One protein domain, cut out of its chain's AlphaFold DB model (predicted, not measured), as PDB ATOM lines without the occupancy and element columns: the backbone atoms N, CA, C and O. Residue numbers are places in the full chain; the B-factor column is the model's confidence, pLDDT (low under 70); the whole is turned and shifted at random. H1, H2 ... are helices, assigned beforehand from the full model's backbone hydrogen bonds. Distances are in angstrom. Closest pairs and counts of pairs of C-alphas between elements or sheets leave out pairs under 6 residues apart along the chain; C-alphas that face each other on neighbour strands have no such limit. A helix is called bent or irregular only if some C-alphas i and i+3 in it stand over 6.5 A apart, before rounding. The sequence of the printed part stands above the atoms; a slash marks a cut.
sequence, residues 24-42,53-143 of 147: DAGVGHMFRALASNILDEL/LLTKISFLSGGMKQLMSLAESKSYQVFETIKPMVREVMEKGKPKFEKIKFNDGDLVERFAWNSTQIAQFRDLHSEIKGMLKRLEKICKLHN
ATOM      1  N   ASP A  24      -0.361 -11.605  42.973       48.69
ATOM      2  CA  ASP A  24      -1.340 -12.698  42.991       48.69
ATOM      3  C   ASP A  24      -2.449 -12.479  44.038       48.69
ATOM      4  O   ASP A  24      -3.603 -12.832  43.818       48.69
ATOM      5  N   ALA A  25      -2.166 -11.809  45.158       55.38
ATOM      6  CA  ALA A  25      -3.211 -11.372  46.093       55.38
ATOM      7  C   ALA A  25      -3.946 -10.099  45.615       55.38
ATOM      8  O   ALA A  25      -5.082  -9.840  46.026       55.38
ATOM      9  N   GLY A  26      -3.323  -9.311  44.731       72.38
ATOM     10  CA  GLY A  26      -3.790  -7.998  44.287       72.38
ATOM     11  C   GLY A  26      -5.144  -8.031  43.582       72.38
ATOM     12  O   GLY A  26      -6.042  -7.271  43.945       72.38
ATOM     13  N   VAL A  27      -5.347  -8.961  42.644       79.19
ATOM     14  CA  VAL A  27      -6.634  -9.102  41.932       79.19
ATOM     15  C   VAL A  27      -7.747  -9.565  42.876       79.19
ATOM     16  O   VAL A  27      -8.867  -9.057  42.806       79.19
ATOM     17  N   GLY A  28      -7.451 -10.475  43.809       82.75
ATOM     18  CA  GLY A  28      -8.425 -10.929  44.804       82.75
ATOM     19  C   GLY A  28      -8.846  -9.814  45.764       82.75
ATOM     20  O   GLY A  28     -10.039  -9.604  46.009       82.75
ATOM     21  N   HIS A  29      -7.883  -9.033  46.259       86.06
ATOM     22  CA  HIS A  29      -8.160  -7.866  47.094       86.06
ATOM     23  C   HIS A  29      -8.910  -6.774  46.327       86.06
ATOM     24  O   HIS A  29      -9.859  -6.203  46.874       86.06
ATOM     25  N   MET A  30      -8.543  -6.524  45.068       86.56
ATOM     26  CA  MET A  30      -9.237  -5.592  44.180       86.56
ATOM     27  C   MET A  30     -10.690  -6.016  43.975       86.56
ATOM     28  O   MET A  30     -11.588  -5.194  44.143       86.56
ATOM     29  N   PHE A  31     -10.943  -7.298  43.693       89.75
ATOM     30  CA  PHE A  31     -12.299  -7.831  43.569       89.75
ATOM     31  C   PHE A  31     -13.114  -7.550  44.835       89.75
ATOM     32  O   PHE A  31     -14.210  -6.992  44.760       89.75
ATOM     33  N   ARG A  32     -12.576  -7.890  46.015       90.75
ATOM     34  CA  ARG A  32     -13.254  -7.654  47.299       90.75
ATOM     35  C   ARG A  32     -13.552  -6.170  47.526       90.75
ATOM     36  O   ARG A  32     -14.652  -5.834  47.973       90.75
ATOM     37  N   ALA A  33     -12.577  -5.302  47.262       88.06
ATOM     38  CA  ALA A  33     -12.698  -3.861  47.455       88.06
ATOM     39  C   ALA A  33     -13.752  -3.260  46.515       88.06
ATOM     40  O   ALA A  33     -14.665  -2.582  46.977       88.06
ATOM     41  N   LEU A  34     -13.691  -3.583  45.222       89.44
ATOM     42  CA  LEU A  34     -14.651  -3.109  44.225       89.44
ATOM     43  C   LEU A  34     -16.066  -3.638  44.494       89.44
ATOM     44  O   LEU A  34     -17.012  -2.858  44.446       89.44
ATOM     45  N   ALA A  35     -16.223  -4.916  44.851       91.25
ATOM     46  CA  ALA A  35     -17.527  -5.474  45.218       91.25
ATOM     47  C   ALA A  35     -18.128  -4.775  46.448       91.25
ATOM     48  O   ALA A  35     -19.336  -4.553  46.505       91.25
ATOM     49  N   SER A  36     -17.291  -4.411  47.427       90.31
ATOM     50  CA  SER A  36     -17.731  -3.670  48.614       90.31
ATOM     51  C   SER A  36     -18.110  -2.227  48.274       90.31
ATOM     52  O   SER A  36     -19.185  -1.789  48.665       90.31
ATOM     53  N   ASN A  37     -17.300  -1.527  47.475       89.38
ATOM     54  CA  ASN A  37     -17.590  -0.154  47.052       89.38
ATOM     55  C   ASN A  37     -18.875  -0.068  46.221       89.38
ATOM     56  O   ASN A  37     -19.713   0.784  46.486       89.38
ATOM     57  N   ILE A  38     -19.074  -0.986  45.266       90.00
ATOM     58  CA  ILE A  38     -20.319  -1.069  44.485       90.00
ATOM     59  C   ILE A  38     -21.518  -1.280  45.416       90.00
ATOM     60  O   ILE A  38     -22.540  -0.614  45.268       90.00
ATOM     61  N   LEU A  39     -21.401  -2.195  46.384       90.31
ATOM     62  CA  LEU A  39     -22.464  -2.464  47.350       90.31
ATOM     63  C   LEU A  39     -22.796  -1.232  48.203       90.31
ATOM     64  O   LEU A  39     -23.973  -0.967  48.449       90.31
ATOM     65  N   ASP A  40     -21.785  -0.507  48.669       89.62
ATOM     66  CA  ASP A  40     -21.965   0.671  49.514       89.62
ATOM     67  C   ASP A  40     -22.556   1.845  48.722       89.62
ATOM     68  O   ASP A  40     -23.550   2.431  49.163       89.62
ATOM     69  N   GLU A  41     -22.070   2.100  47.504       88.00
ATOM     70  CA  GLU A  41     -22.612   3.137  46.616       88.00
ATOM     71  C   GLU A  41     -24.077   2.858  46.257       88.00
ATOM     72  O   GLU A  41     -24.938   3.737  46.374       88.00
ATOM     73  N   LEU A  42     -24.418   1.606  45.933       88.00
ATOM     74  CA  LEU A  42     -25.810   1.196  45.717       88.00
ATOM     75  C   LEU A  42     -26.671   1.309  46.980       88.00
ATOM     76  O   LEU A  42     -27.886   1.426  46.868       88.00
ATOM     77  N   LEU A  53     -19.949   3.860  38.930       88.00
ATOM     78  CA  LEU A  53     -20.386   2.483  39.200       88.00
ATOM     79  C   LEU A  53     -20.237   1.531  37.992       88.00
ATOM     80  O   LEU A  53     -19.886   0.363  38.198       88.00
ATOM     81  N   LEU A  54     -20.443   2.000  36.751       89.44
ATOM     82  CA  LEU A  54     -20.238   1.191  35.536       89.44
ATOM     83  C   LEU A  54     -18.761   0.891  35.332       89.44
ATOM     84  O   LEU A  54     -18.390  -0.248  35.038       89.44
ATOM     85  N   THR A  55     -17.910   1.894  35.524       88.94
ATOM     86  CA  THR A  55     -16.458   1.720  35.459       88.94
ATOM     87  C   THR A  55     -15.987   0.682  36.485       88.94
ATOM     88  O   THR A  55     -15.252  -0.246  36.136       88.94
ATOM     89  N   LYS A  56     -16.472   0.752  37.732       89.19
ATOM     90  CA  LYS A  56     -16.114  -0.211  38.792       89.19
ATOM     91  C   LYS A  56     -16.519  -1.645  38.456       89.19
ATOM     92  O   LYS A  56     -15.700  -2.554  38.603       89.19
ATOM     93  N   ILE A  57     -17.758  -1.871  38.008       92.56
ATOM     94  CA  ILE A  57     -18.205  -3.231  37.665       92.56
ATOM     95  C   ILE A  57     -17.500  -3.761  36.408       92.56
ATOM     96  O   ILE A  57     -17.228  -4.958  36.319       92.56
ATOM     97  N   SER A  58     -17.126  -2.878  35.477       91.69
ATOM     98  CA  SER A  58     -16.358  -3.241  34.282       91.69
ATOM     99  C   SER A  58     -14.939  -3.687  34.645       91.69
ATOM    100  O   SER A  58     -14.497  -4.738  34.180       91.69
ATOM    101  N   PHE A  59     -14.250  -2.964  35.538       89.56
ATOM    102  CA  PHE A  59     -12.951  -3.393  36.073       89.56
ATOM    103  C   PHE A  59     -13.043  -4.724  36.816       89.56
ATOM    104  O   PHE A  59     -12.187  -5.592  36.642       89.56
ATOM    105  N   LEU A  60     -14.100  -4.917  37.609       91.38
ATOM    106  CA  LEU A  60     -14.322  -6.168  38.325       91.38
ATOM    107  C   LEU A  60     -14.564  -7.346  37.359       91.38
ATOM    108  O   LEU A  60     -14.000  -8.419  37.573       91.38
ATOM    109  N   SER A  61     -15.317  -7.150  36.267       93.00
ATOM    110  CA  SER A  61     -15.449  -8.158  35.198       93.00
ATOM    111  C   SER A  61     -14.103  -8.442  34.518       93.00
ATOM    112  O   SER A  61     -13.730  -9.605  34.367       93.00
ATOM    113  N   GLY A  62     -13.324  -7.408  34.185       89.88
ATOM    114  CA  GLY A  62     -11.988  -7.557  33.596       89.88
ATOM    115  C   GLY A  62     -11.032  -8.377  34.471       89.88
ATOM    116  O   GLY A  62     -10.432  -9.341  33.992       89.88
ATOM    117  N   GLY A  63     -10.951  -8.058  35.766       89.00
ATOM    118  CA  GLY A  63     -10.140  -8.812  36.728       89.00
ATOM    119  C   GLY A  63     -10.595 -10.267  36.874       89.00
ATOM    120  O   GLY A  63      -9.769 -11.178  36.914       89.00
ATOM    121  N   MET A  64     -11.909 -10.519  36.864       93.50
ATOM    122  CA  MET A  64     -12.434 -11.887  36.862       93.50
ATOM    123  C   MET A  64     -12.081 -12.654  35.588       93.50
ATOM    124  O   MET A  64     -11.740 -13.826  35.684       93.50
ATOM    125  N   LYS A  65     -12.120 -12.029  34.408       92.88
ATOM    126  CA  LYS A  65     -11.717 -12.684  33.150       92.88
ATOM    127  C   LYS A  65     -10.251 -13.104  33.180       92.88
ATOM    128  O   LYS A  65      -9.931 -14.207  32.744       92.88
ATOM    129  N   GLN A  66      -9.380 -12.263  33.735       89.25
ATOM    130  CA  GLN A  66      -7.967 -12.598  33.931       89.25
ATOM    131  C   GLN A  66      -7.805 -13.791  34.880       89.25
ATOM    132  O   GLN A  66      -7.144 -14.764  34.522       89.25
ATOM    133  N   LEU A  67      -8.475 -13.771  36.037       90.31
ATOM    134  CA  LEU A  67      -8.464 -14.900  36.973       90.31
ATOM    135  C   LEU A  67      -9.003 -16.183  36.329       90.31
ATOM    136  O   LEU A  67      -8.386 -17.235  36.454       90.31
ATOM    137  N   MET A  68     -10.125 -16.111  35.613       92.69
ATOM    138  CA  MET A  68     -10.699 -17.271  34.929       92.69
ATOM    139  C   MET A  68      -9.744 -17.838  33.878       92.69
ATOM    140  O   MET A  68      -9.594 -19.050  33.816       92.69
ATOM    141  N   SER A  69      -9.054 -16.990  33.110       89.81
ATOM    142  CA  SER A  69      -8.043 -17.432  32.139       89.81
ATOM    143  C   SER A  69      -6.922 -18.245  32.802       89.81
ATOM    144  O   SER A  69      -6.529 -19.298  32.300       89.81
ATOM    145  N   LEU A  70      -6.453 -17.805  33.976       87.81
ATOM    146  CA  LEU A  70      -5.434 -18.518  34.753       87.81
ATOM    147  C   LEU A  70      -5.987 -19.812  35.370       87.81
ATOM    148  O   LEU A  70      -5.353 -20.863  35.281       87.81
ATOM    149  N   ALA A  71      -7.182 -19.755  35.959       88.00
ATOM    150  CA  ALA A  71      -7.814 -20.879  36.646       88.00
ATOM    151  C   ALA A  71      -8.285 -21.988  35.695       88.00
ATOM    152  O   ALA A  71      -8.347 -23.147  36.088       88.00
ATOM    153  N   GLU A  72      -8.620 -21.648  34.451       87.69
ATOM    154  CA  GLU A  72      -9.003 -22.613  33.414       87.69
ATOM    155  C   GLU A  72      -7.796 -23.238  32.711       87.69
ATOM    156  O   GLU A  72      -7.951 -24.204  31.956       87.69
ATOM    157  N   SER A  73      -6.586 -22.738  32.978       78.44
ATOM    158  CA  SER A  73      -5.376 -23.420  32.545       78.44
ATOM    159  C   SER A  73      -5.309 -24.799  33.214       78.44
ATOM    160  O   SER A  73      -5.508 -24.958  34.416       78.44
ATOM    161  N   LYS A  74      -5.081 -25.850  32.419       65.25
ATOM    162  CA  LYS A  74      -5.209 -27.240  32.893       65.25
ATOM    163  C   LYS A  74      -4.106 -27.682  33.863       65.25
ATOM    164  O   LYS A  74      -4.169 -28.807  34.357       65.25
ATOM    165  N   SER A  75      -3.070 -26.876  34.102       80.19
ATOM    166  CA  SER A  75      -1.956 -27.304  34.946       80.19
ATOM    167  C   SER A  75      -2.261 -27.032  36.422       80.19
ATOM    168  O   SER A  75      -2.532 -25.910  36.840       80.19
ATOM    169  N   TYR A  76      -2.178 -28.084  37.243       80.12
ATOM    170  CA  TYR A  76      -2.329 -27.966  38.698       80.12
ATOM    171  C   TYR A  76      -1.338 -26.949  39.285       80.12
ATOM    172  O   TYR A  76      -1.694 -26.187  40.170       80.12
ATOM    173  N   GLN A  77      -0.120 -26.884  38.737       82.12
ATOM    174  CA  GLN A  77       0.910 -25.935  39.164       82.12
ATOM    175  C   GLN A  77       0.479 -24.471  39.005       82.12
ATOM    176  O   GLN A  77       0.726 -23.689  39.915       82.12
ATOM    177  N   VAL A  78      -0.195 -24.097  37.910       81.12
ATOM    178  CA  VAL A  78      -0.708 -22.723  37.746       81.12
ATOM    179  C   VAL A  78      -1.875 -22.466  38.692       81.12
ATOM    180  O   VAL A  78      -1.975 -21.387  39.267       81.12
ATOM    181  N   PHE A  79      -2.739 -23.457  38.923       84.50
ATOM    182  CA  PHE A  79      -3.800 -23.313  39.918       84.50
ATOM    183  C   PHE A  79      -3.234 -23.079  41.333       84.50
ATOM    184  O   PHE A  79      -3.746 -22.229  42.062       84.50
ATOM    185  N   GLU A  80      -2.154 -23.775  41.715       84.88
ATOM    186  CA  GLU A  80      -1.486 -23.574  43.008       84.88
ATOM    187  C   GLU A  80      -0.981 -22.142  43.199       84.88
ATOM    188  O   GLU A  80      -1.136 -21.598  44.294       84.88
ATOM    189  N   THR A  81      -0.411 -21.517  42.164       85.31
ATOM    190  CA  THR A  81       0.136 -20.154  42.285       85.31
ATOM    191  C   THR A  81      -0.962 -19.115  42.495       85.31
ATOM    192  O   THR A  81      -0.783 -18.179  43.269       85.31
ATOM    193  N   ILE A  82      -2.142 -19.316  41.902       86.81
ATOM    194  CA  ILE A  82      -3.278 -18.392  42.038       86.81
ATOM    195  C   ILE A  82      -4.203 -18.716  43.220       86.81
ATOM    196  O   ILE A  82      -5.166 -17.983  43.457       86.81
ATOM    197  N   LYS A  83      -3.949 -19.778  43.999       87.38
ATOM    198  CA  LYS A  83      -4.776 -20.150  45.166       87.38
ATOM    199  C   LYS A  83      -5.052 -18.992  46.133       87.38
ATOM    200  O   LYS A  83      -6.202 -18.873  46.561       87.38
ATOM    201  N   PRO A  84      -4.074 -18.140  46.504       86.44
ATOM    202  CA  PRO A  84      -4.338 -16.994  47.376       86.44
ATOM    203  C   PRO A  84      -5.358 -16.020  46.771       86.44
ATOM    204  O   PRO A  84      -6.258 -15.557  47.475       86.44
ATOM    205  N   MET A  85      -5.269 -15.779  45.460       87.88
ATOM    206  CA  MET A  85      -6.215 -14.956  44.703       87.88
ATOM    207  C   MET A  85      -7.620 -15.552  44.748       87.88
ATOM    208  O   MET A  85      -8.582 -14.878  45.117       87.88
ATOM    209  N   VAL A  86      -7.723 -16.839  44.403       91.12
ATOM    210  CA  VAL A  86      -8.977 -17.597  44.374       91.12
ATOM    211  C   VAL A  86      -9.628 -17.595  45.751       91.12
ATOM    212  O   VAL A  86     -10.830 -17.353  45.851       91.12
ATOM    213  N   ARG A  87      -8.844 -17.792  46.817       90.06
ATOM    214  CA  ARG A  87      -9.320 -17.723  48.202       90.06
ATOM    215  C   ARG A  87      -9.958 -16.374  48.501       90.06
ATOM    216  O   ARG A  87     -11.088 -16.312  48.971       90.06
ATOM    217  N   GLU A  88      -9.249 -15.289  48.217       90.50
ATOM    218  CA  GLU A  88      -9.726 -13.943  48.519       90.50
ATOM    219  C   GLU A  88     -11.009 -13.610  47.737       90.50
ATOM    220  O   GLU A  88     -11.965 -13.083  48.316       90.50
ATOM    221  N   VAL A  89     -11.075 -13.984  46.452       93.38
ATOM    222  CA  VAL A  89     -12.285 -13.834  45.628       93.38
ATOM    223  C   VAL A  89     -13.435 -14.660  46.191       93.38
ATOM    224  O   VAL A  89     -14.528 -14.129  46.358       93.38
ATOM    225  N   MET A  90     -13.220 -15.935  46.496       94.31
ATOM    226  CA  MET A  90     -14.312 -16.850  46.823       94.31
ATOM    227  C   MET A  90     -14.798 -16.734  48.270       94.31
ATOM    228  O   MET A  90     -16.003 -16.777  48.497       94.31
ATOM    229  N   GLU A  91     -13.900 -16.543  49.234       92.06
ATOM    230  CA  GLU A  91     -14.257 -16.495  50.660       92.06
ATOM    231  C   GLU A  91     -14.644 -15.083  51.110       92.06
ATOM    232  O   GLU A  91     -15.522 -14.912  51.955       92.06
ATOM    233  N   LYS A  92     -14.018 -14.040  50.548       90.56
ATOM    234  CA  LYS A  92     -14.242 -12.652  50.997       90.56
ATOM    235  C   LYS A  92     -14.942 -11.786  49.959       90.56
ATOM    236  O   LYS A  92     -15.745 -10.930  50.329       90.56
ATOM    237  N   GLY A  93     -14.653 -11.990  48.678       91.69
ATOM    238  CA  GLY A  93     -15.237 -11.235  47.573       91.69
ATOM    239  C   GLY A  93     -16.675 -11.639  47.247       91.69
ATOM    240  O   GLY A  93     -17.582 -10.805  47.288       91.69
ATOM    241  N   LYS A  94     -16.897 -12.918  46.930       95.00
ATOM    242  CA  LYS A  94     -18.180 -13.486  46.497       95.00
ATOM    243  C   LYS A  94     -19.317 -13.142  47.467       95.00
ATOM    244  O   LYS A  94     -20.322 -12.621  46.983       95.00
ATOM    245  N   PRO A  95     -19.174 -13.259  48.805       94.31
ATOM    246  CA  PRO A  95     -20.254 -12.891  49.726       94.31
ATOM    247  C   PRO A  95     -20.623 -11.401  49.710       94.31
ATOM    248  O   PRO A  95     -21.730 -11.036  50.110       94.31
ATOM    249  N   LYS A  96     -19.706 -10.513  49.304       93.00
ATOM    250  CA  LYS A  96     -19.989  -9.078  49.117       93.00
ATOM    251  C   LYS A  96     -20.702  -8.856  47.792       93.00
ATOM    252  O   LYS A  96     -21.735  -8.193  47.768       93.00
ATOM    253  N   PHE A  97     -20.194  -9.474  46.730       95.44
ATOM    254  CA  PHE A  97     -20.771  -9.373  45.398       95.44
ATOM    255  C   PHE A  97     -22.202  -9.929  45.342       95.44
ATOM    256  O   PHE A  97     -23.094  -9.294  44.798       95.44
ATOM    257  N   GLU A  98     -22.479 -11.062  45.987       94.81
ATOM    258  CA  GLU A  98     -23.822 -11.661  46.026       94.81
ATOM    259  C   GLU A  98     -24.861 -10.813  46.778       94.81
ATOM    260  O   GLU A  98     -26.066 -10.984  46.573       94.81
ATOM    261  N   LYS A  99     -24.415  -9.871  47.620       95.31
ATOM    262  CA  LYS A  99     -25.287  -8.901  48.300       95.31
ATOM    263  C   LYS A  99     -25.651  -7.710  47.419       95.31
ATOM    264  O   LYS A  99     -26.530  -6.945  47.817       95.31
ATOM    265  N   ILE A 100     -25.009  -7.547  46.260       93.44
ATOM    266  CA  ILE A 100     -25.355  -6.514  45.289       93.44
ATOM    267  C   ILE A 100     -26.734  -6.848  44.715       93.44
ATOM    268  O   ILE A 100     -26.944  -7.848  44.026       93.44
ATOM    269  N   LYS A 101     -27.695  -5.994  45.054       91.56
ATOM    270  CA  LYS A 101     -29.054  -5.994  44.523       91.56
ATOM    271  C   LYS A 101     -29.348  -4.579  44.055       91.56
ATOM    272  O   LYS A 101     -28.947  -3.625  44.716       91.56
ATOM    273  N   PHE A 102     -30.018  -4.468  42.921       91.12
ATOM    274  CA  PHE A 102     -30.380  -3.199  42.309       91.12
ATOM    275  C   PHE A 102     -31.724  -3.355  41.605       91.12
ATOM    276  O   PHE A 102     -32.072  -4.449  41.154       91.12
ATOM    277  N   ASN A 103     -32.454  -2.252  41.535       92.31
ATOM    278  CA  ASN A 103     -33.647  -2.093  40.723       92.31
ATOM    279  C   ASN A 103     -33.343  -1.044  39.651       92.31
ATOM    280  O   ASN A 103     -32.697  -0.043  39.949       92.31
ATOM    281  N   ASP A 104     -33.808  -1.262  38.424       91.06
ATOM    282  CA  ASP A 104     -33.614  -0.326  37.315       91.06
ATOM    283  C   ASP A 104     -34.139   1.073  37.663       91.06
ATOM    284  O   ASP A 104     -33.478   2.056  37.346       91.06
ATOM    285  N   GLY A 105     -35.275   1.163  38.371       90.75
ATOM    286  CA  GLY A 105     -35.834   2.439  38.834       90.75
ATOM    287  C   GLY A 105     -34.852   3.227  39.702       90.75
ATOM    288  O   GLY A 105     -34.540   4.372  39.389       90.75
ATOM    289  N   ASP A 106     -34.262   2.578  40.710       87.62
ATOM    290  CA  ASP A 106     -33.251   3.200  41.575       87.62
ATOM    291  C   ASP A 106     -32.011   3.632  40.778       87.62
ATOM    292  O   ASP A 106     -31.377   4.637  41.108       87.62
ATOM    293  N   LEU A 107     -31.641   2.872  39.738       89.69
ATOM    294  CA  LEU A 107     -30.502   3.200  38.882       89.69
ATOM    295  C   LEU A 107     -30.760   4.451  38.033       89.69
ATOM    296  O   LEU A 107     -29.866   5.291  37.893       89.69
ATOM    297  N   VAL A 108     -31.982   4.604  37.517       90.00
ATOM    298  CA  VAL A 108     -32.422   5.821  36.823       90.00
ATOM    299  C   VAL A 108     -32.444   6.999  37.792       90.00
ATOM    300  O   VAL A 108     -31.817   8.020  37.526       90.00
ATOM    301  N   GLU A 109     -33.126   6.862  38.928       87.56
ATOM    302  CA  GLU A 109     -33.365   7.976  39.851       87.56
ATOM    303  C   GLU A 109     -32.080   8.492  40.503       87.56
ATOM    304  O   GLU A 109     -31.888   9.700  40.632       87.56
ATOM    305  N   ARG A 110     -31.180   7.591  40.913       86.12
ATOM    306  CA  ARG A 110     -30.001   7.969  41.707       86.12
ATOM    307  C   ARG A 110     -28.754   8.234  40.881       86.12
ATOM    308  O   ARG A 110     -27.898   8.994  41.327       86.12
ATOM    309  N   PHE A 111     -28.629   7.594  39.721       85.62
ATOM    310  CA  PHE A 111     -27.430   7.692  38.886       85.62
ATOM    311  C   PHE A 111     -27.703   8.295  37.506       85.62
ATOM    312  O   PHE A 111     -26.766   8.429  36.721       85.62
ATOM    313  N   ALA A 112     -28.953   8.679  37.212       88.75
ATOM    314  CA  ALA A 112     -29.370   9.236  35.924       88.75
ATOM    315  C   ALA A 112     -28.980   8.346  34.729       88.75
ATOM    316  O   ALA A 112     -28.654   8.839  33.648       88.75
ATOM    317  N   TRP A 113     -28.971   7.024  34.926       92.06
ATOM    318  CA  TRP A 113     -28.584   6.084  33.880       92.06
ATOM    319  C   TRP A 113     -29.680   5.901  32.839       92.06
ATOM    320  O   TRP A 113     -30.865   5.803  33.156       92.06
ATOM    321  N   ASN A 114     -29.262   5.787  31.581       93.50
ATOM    322  CA  ASN A 114     -30.144   5.393  30.489       93.50
ATOM    323  C   ASN A 114     -30.284   3.860  30.391       93.50
ATOM    324  O   ASN A 114     -29.586   3.092  31.058       93.50
ATOM    325  N   SER A 115     -31.182   3.403  29.515       94.62
ATOM    326  CA  SER A 115     -31.461   1.976  29.312       94.62
ATOM    327  C   SER A 115     -30.230   1.166  28.890       94.62
ATOM    328  O   SER A 115     -30.069   0.033  29.340       94.62
ATOM    329  N   THR A 116     -29.332   1.738  28.081       95.88
ATOM    330  CA  THR A 116     -28.083   1.086  27.654       95.88
ATOM    331  C   THR A 116     -27.142   0.851  28.832       95.88
ATOM    332  O   THR A 116     -26.605  -0.245  28.981       95.88
ATOM    333  N   GLN A 117     -26.971   1.848  29.697       94.06
ATOM    334  CA  GLN A 117     -26.133   1.753  30.894       94.06
ATOM    335  C   GLN A 117     -26.681   0.727  31.893       94.06
ATOM    336  O   GLN A 117     -25.929  -0.093  32.421       94.06
ATOM    337  N   ILE A 118     -27.997   0.716  32.108       94.81
ATOM    338  CA  ILE A 118     -28.661  -0.266  32.976       94.81
ATOM    339  C   ILE A 118     -28.484  -1.687  32.427       94.81
ATOM    340  O   ILE A 118     -28.126  -2.596  33.179       94.81
ATOM    341  N   ALA A 119     -28.681  -1.877  31.117       95.81
ATOM    342  CA  ALA A 119     -28.457  -3.161  30.460       95.81
ATOM    343  C   ALA A 119     -27.000  -3.620  30.620       95.81
ATOM    344  O   ALA A 119     -26.759  -4.735  31.079       95.81
ATOM    345  N   GLN A 120     -26.032  -2.734  30.370       95.50
ATOM    346  CA  GLN A 120     -24.611  -3.031  30.548       95.50
ATOM    347  C   GLN A 120     -24.285  -3.452  31.989       95.50
ATOM    348  O   GLN A 120     -23.579  -4.439  32.201       95.50
ATOM    349  N   PHE A 121     -24.807  -2.741  32.992       94.88
ATOM    350  CA  PHE A 121     -24.589  -3.097  34.394       94.88
ATOM    351  C   PHE A 121     -25.173  -4.475  34.730       94.88
ATOM    352  O   PHE A 121     -24.524  -5.286  35.398       94.88
ATOM    353  N   ARG A 122     -26.383  -4.764  34.238       96.00
ATOM    354  CA  ARG A 122     -27.051  -6.059  34.414       96.00
ATOM    355  C   ARG A 122     -26.255  -7.196  33.783       96.00
ATOM    356  O   ARG A 122     -26.067  -8.226  34.436       96.00
ATOM    357  N   ASP A 123     -25.778  -6.996  32.562       96.94
ATOM    358  CA  ASP A 123     -25.021  -7.996  31.815       96.94
ATOM    359  C   ASP A 123     -23.695  -8.302  32.508       96.94
ATOM    360  O   ASP A 123     -23.408  -9.468  32.783       96.94
ATOM    361  N   LEU A 124     -22.942  -7.273  32.908       97.19
ATOM    362  CA  LEU A 124     -21.695  -7.441  33.659       97.19
ATOM    363  C   LEU A 124     -21.940  -8.144  35.000       97.19
ATOM    364  O   LEU A 124     -21.224  -9.081  35.357       97.19
ATOM    365  N   HIS A 125     -22.985  -7.754  35.734       96.62
ATOM    366  CA  HIS A 125     -23.328  -8.403  36.998       96.62
ATOM    367  C   HIS A 125     -23.671  -9.892  36.814       96.62
ATOM    368  O   HIS A 125     -23.229 -10.737  37.600       96.62
ATOM    369  N   SER A 126     -24.429 -10.231  35.768       97.25
ATOM    370  CA  SER A 126     -24.761 -11.615  35.410       97.25
ATOM    371  C   SER A 126     -23.521 -12.412  34.990       97.25
ATOM    372  O   SER A 126     -23.312 -13.536  35.454       97.25
ATOM    373  N   GLU A 127     -22.654 -11.809  34.176       97.50
ATOM    374  CA  GLU A 127     -21.395 -12.393  33.712       97.50
ATOM    375  C   GLU A 127     -20.490 -12.767  34.892       97.50
ATOM    376  O   GLU A 127     -20.039 -13.912  34.997       97.50
ATOM    377  N   ILE A 128     -20.292 -11.845  35.837       97.69
ATOM    378  CA  ILE A 128     -19.489 -12.084  37.042       97.69
ATOM    379  C   ILE A 128     -20.099 -13.201  37.897       97.69
ATOM    380  O   ILE A 128     -19.364 -14.078  38.359       97.69
ATOM    381  N   LYS A 129     -21.431 -13.253  38.061       97.00
ATOM    382  CA  LYS A 129     -22.094 -14.393  38.731       97.00
ATOM    383  C   LYS A 129     -21.800 -15.716  38.026       97.00
ATOM    384  O   LYS A 129     -21.562 -16.725  38.694       97.00
ATOM    385  N   GLY A 130     -21.813 -15.726  36.696       97.44
ATOM    386  CA  GLY A 130     -21.440 -16.887  35.891       97.44
ATOM    387  C   GLY A 130     -19.994 -17.325  36.136       97.44
ATOM    388  O   GLY A 130     -19.745 -18.508  36.377       97.44
ATOM    389  N   MET A 131     -19.055 -16.376  36.146       97.44
ATOM    390  CA  MET A 131     -17.636 -16.635  36.410       97.44
ATOM    391  C   MET A 131     -17.398 -17.164  37.827       97.44
ATOM    392  O   MET A 131     -16.711 -18.168  37.979       97.44
ATOM    393  N   LEU A 132     -18.032 -16.593  38.855       96.88
ATOM    394  CA  LEU A 132     -17.929 -17.092  40.235       96.88
ATOM    395  C   LEU A 132     -18.426 -18.540  40.367       96.88
ATOM    396  O   LEU A 132     -17.780 -19.364  41.013       96.88
ATOM    397  N   LYS A 133     -19.545 -18.884  39.712       96.12
ATOM    398  CA  LYS A 133     -20.049 -20.269  39.677       96.12
ATOM    399  C   LYS A 133     -19.083 -21.217  38.964       96.12
ATOM    400  O   LYS A 133     -18.933 -22.360  39.389       96.12
ATOM    401  N   ARG A 134     -18.452 -20.777  37.870       95.06
ATOM    402  CA  ARG A 134     -17.433 -21.566  37.154       95.06
ATOM    403  C   ARG A 134     -16.181 -21.753  38.005       95.06
ATOM    404  O   ARG A 134     -15.726 -22.884  38.133       95.06
ATOM    405  N   LEU A 135     -15.686 -20.694  38.638       94.38
ATOM    406  CA  LEU A 135     -14.526 -20.747  39.523       94.38
ATOM    407  C   LEU A 135     -14.747 -21.718  40.687       94.38
ATOM    408  O   LEU A 135     -13.864 -22.505  41.012       94.38
ATOM    409  N   GLU A 136     -15.955 -21.747  41.253       93.50
ATOM    410  CA  GLU A 136     -16.325 -22.727  42.277       93.50
ATOM    411  C   GLU A 136     -16.234 -24.177  41.769       93.50
ATOM    412  O   GLU A 136     -15.779 -25.063  42.493       93.50
ATOM    413  N   LYS A 137     -16.638 -24.436  40.516       93.00
ATOM    414  CA  LYS A 137     -16.482 -25.762  39.890       93.00
ATOM    415  C   LYS A 137     -15.008 -26.118  39.699       93.00
ATOM    416  O   LYS A 137     -14.635 -27.245  40.000       93.00
ATOM    417  N   ILE A 138     -14.184 -25.171  39.250       91.19
ATOM    418  CA  ILE A 138     -12.734 -25.363  39.092       91.19
ATOM    419  C   ILE A 138     -12.098 -25.713  40.440       91.19
ATOM    420  O   ILE A 138     -11.388 -26.707  40.544       91.19
ATOM    421  N   CYS A 139     -12.432 -24.979  41.503       90.81
ATOM    422  CA  CYS A 139     -11.948 -25.284  42.851       90.81
ATOM    423  C   CYS A 139     -12.273 -26.726  43.264       90.81
ATOM    424  O   CYS A 139     -11.393 -27.441  43.737       90.81
ATOM    425  N   LYS A 140     -13.508 -27.188  43.015       89.62
ATOM    426  CA  LYS A 140     -13.918 -28.576  43.289       89.62
ATOM    427  C   LYS A 140     -13.115 -29.591  42.470       89.62
ATOM    428  O   LYS A 140     -12.695 -30.598  43.029       89.62
ATOM    429  N   LEU A 141     -12.863 -29.320  41.186       88.88
ATOM    430  CA  LEU A 141     -12.049 -30.186  40.319       88.88
ATOM    431  C   LEU A 141     -10.604 -30.327  40.819       88.88
ATOM    432  O   LEU A 141     -10.028 -31.406  40.728       88.88
ATOM    433  N   HIS A 142     -10.042 -29.266  41.397       85.44
ATOM    434  CA  HIS A 142      -8.706 -29.275  41.999       85.44
ATOM    435  C   HIS A 142      -8.695 -29.712  43.476       85.44
ATOM    436  O   HIS A 142      -7.687 -29.531  44.157       85.44
ATOM    437  N   ASN A 143      -9.793 -30.286  43.992       85.31
ATOM    438  CA  ASN A 143      -9.962 -30.675  45.402       85.31
ATOM    439  C   ASN A 143      -9.708 -29.530  46.403       85.31
ATOM    440  O   ASN A 143      -9.378 -29.758  47.570       85.31
TER     441      ASN A 143
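Overview. This is residues 24 to 42 and 53 to 143 of the 147 residues of an uncharacterized protein of Homalodisca liturata (UniProt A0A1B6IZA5). This is a rod of long helices: H1, H2 and H3 make an up-and-down bundle, each running against the one before it, and the long H5 runs along H2, the same way, apart from H1. The short helix H4 sits at one end of the rod, near the first turns of H5. The printed part has 110 residues with five named helices, H1 to H5 in that order, and no named strand; the class is all helix. It is compact, with a radius of gyration of the C-alphas of 14.7 A, and its C-alphas span 48 by 21 by 19 A.

Along the chain. Find C-alpha 24 at (-1.340, -12.698, 42.991); from there H1, residues 24 to 42, runs 28.3 A. H1 is neither bent nor irregular, but only just: C-alphas 24 and 27 are 6.5 A apart. Past the cut, look for C-alpha 53 at (-20.386, 2.483, 39.200), where H2, residues 53 to 71, begins its 26.7 A. H3, residues 76 to 97, measures 27.0 A and is irregular: C-alphas 81 and 84 are 7.5 A apart, and there is a kink of 56 degrees near residue 83. H4 is residues 104 to 111. H5, residues 115 to 141, is the longest at 39.1 A and ends at C-alpha 141, (-12.049, -30.186, 40.319).

Arrangement. Begin with H1, which touches H2 at a shallow tilt of 29 degrees, opposite ways; their closest C-alphas, Phe 31 and Leu 60, are 5.9 A apart. H1 touches H3 at a shallow tilt of 15 degrees, the same way, closest at the C-alphas of Arg 32 and Gly 93, 4.1 A. H2 and H3 form a helical hairpin at a shallow tilt of 29 degrees, touching with residues 67 to 71 and 78 to 86 alone; the C-alphas of Ala 71 and Phe 79 are closest, 5.7 A. H2 touches H5 at a shallow tilt of 26 degrees, the same way, closest at the C-alphas of Ser 61 and Ile 128, 5.9 A. H3, with residues 90 to 94 alone, only just touches residues 132 to 136 of H5, with 3 pairs of C-alphas within 8 A, the closest those of Lys 94 and Leu 132 at 7.2 A. H4 and H5 are close but not clearly touching, the closest C-alphas being Asp 104 and Ile 118, 6.6 A. H1 is apart from H4 and H5. In H2, H4 and H5 every O i to N i+4 pair is within hydrogen-bond range; in H1 14 of 15 are, in H3 13 of 18.

Size, cuts and confidence. The two C-alphas farthest apart, Gln 77 and Glu 109, are 48.2 A apart. Residues 43 to 52 are not printed; C-alphas 42 and 53 stand 8.6 A apart across this cut, which lies in the link from H1 to H2. Of the links printed whole, H2 to H3 and H4 to H5 are tight and H3 to H4 is short. The mean pLDDT of the printed part is 89.5; look for values under 70 at residues 24 to 25 and residue 74.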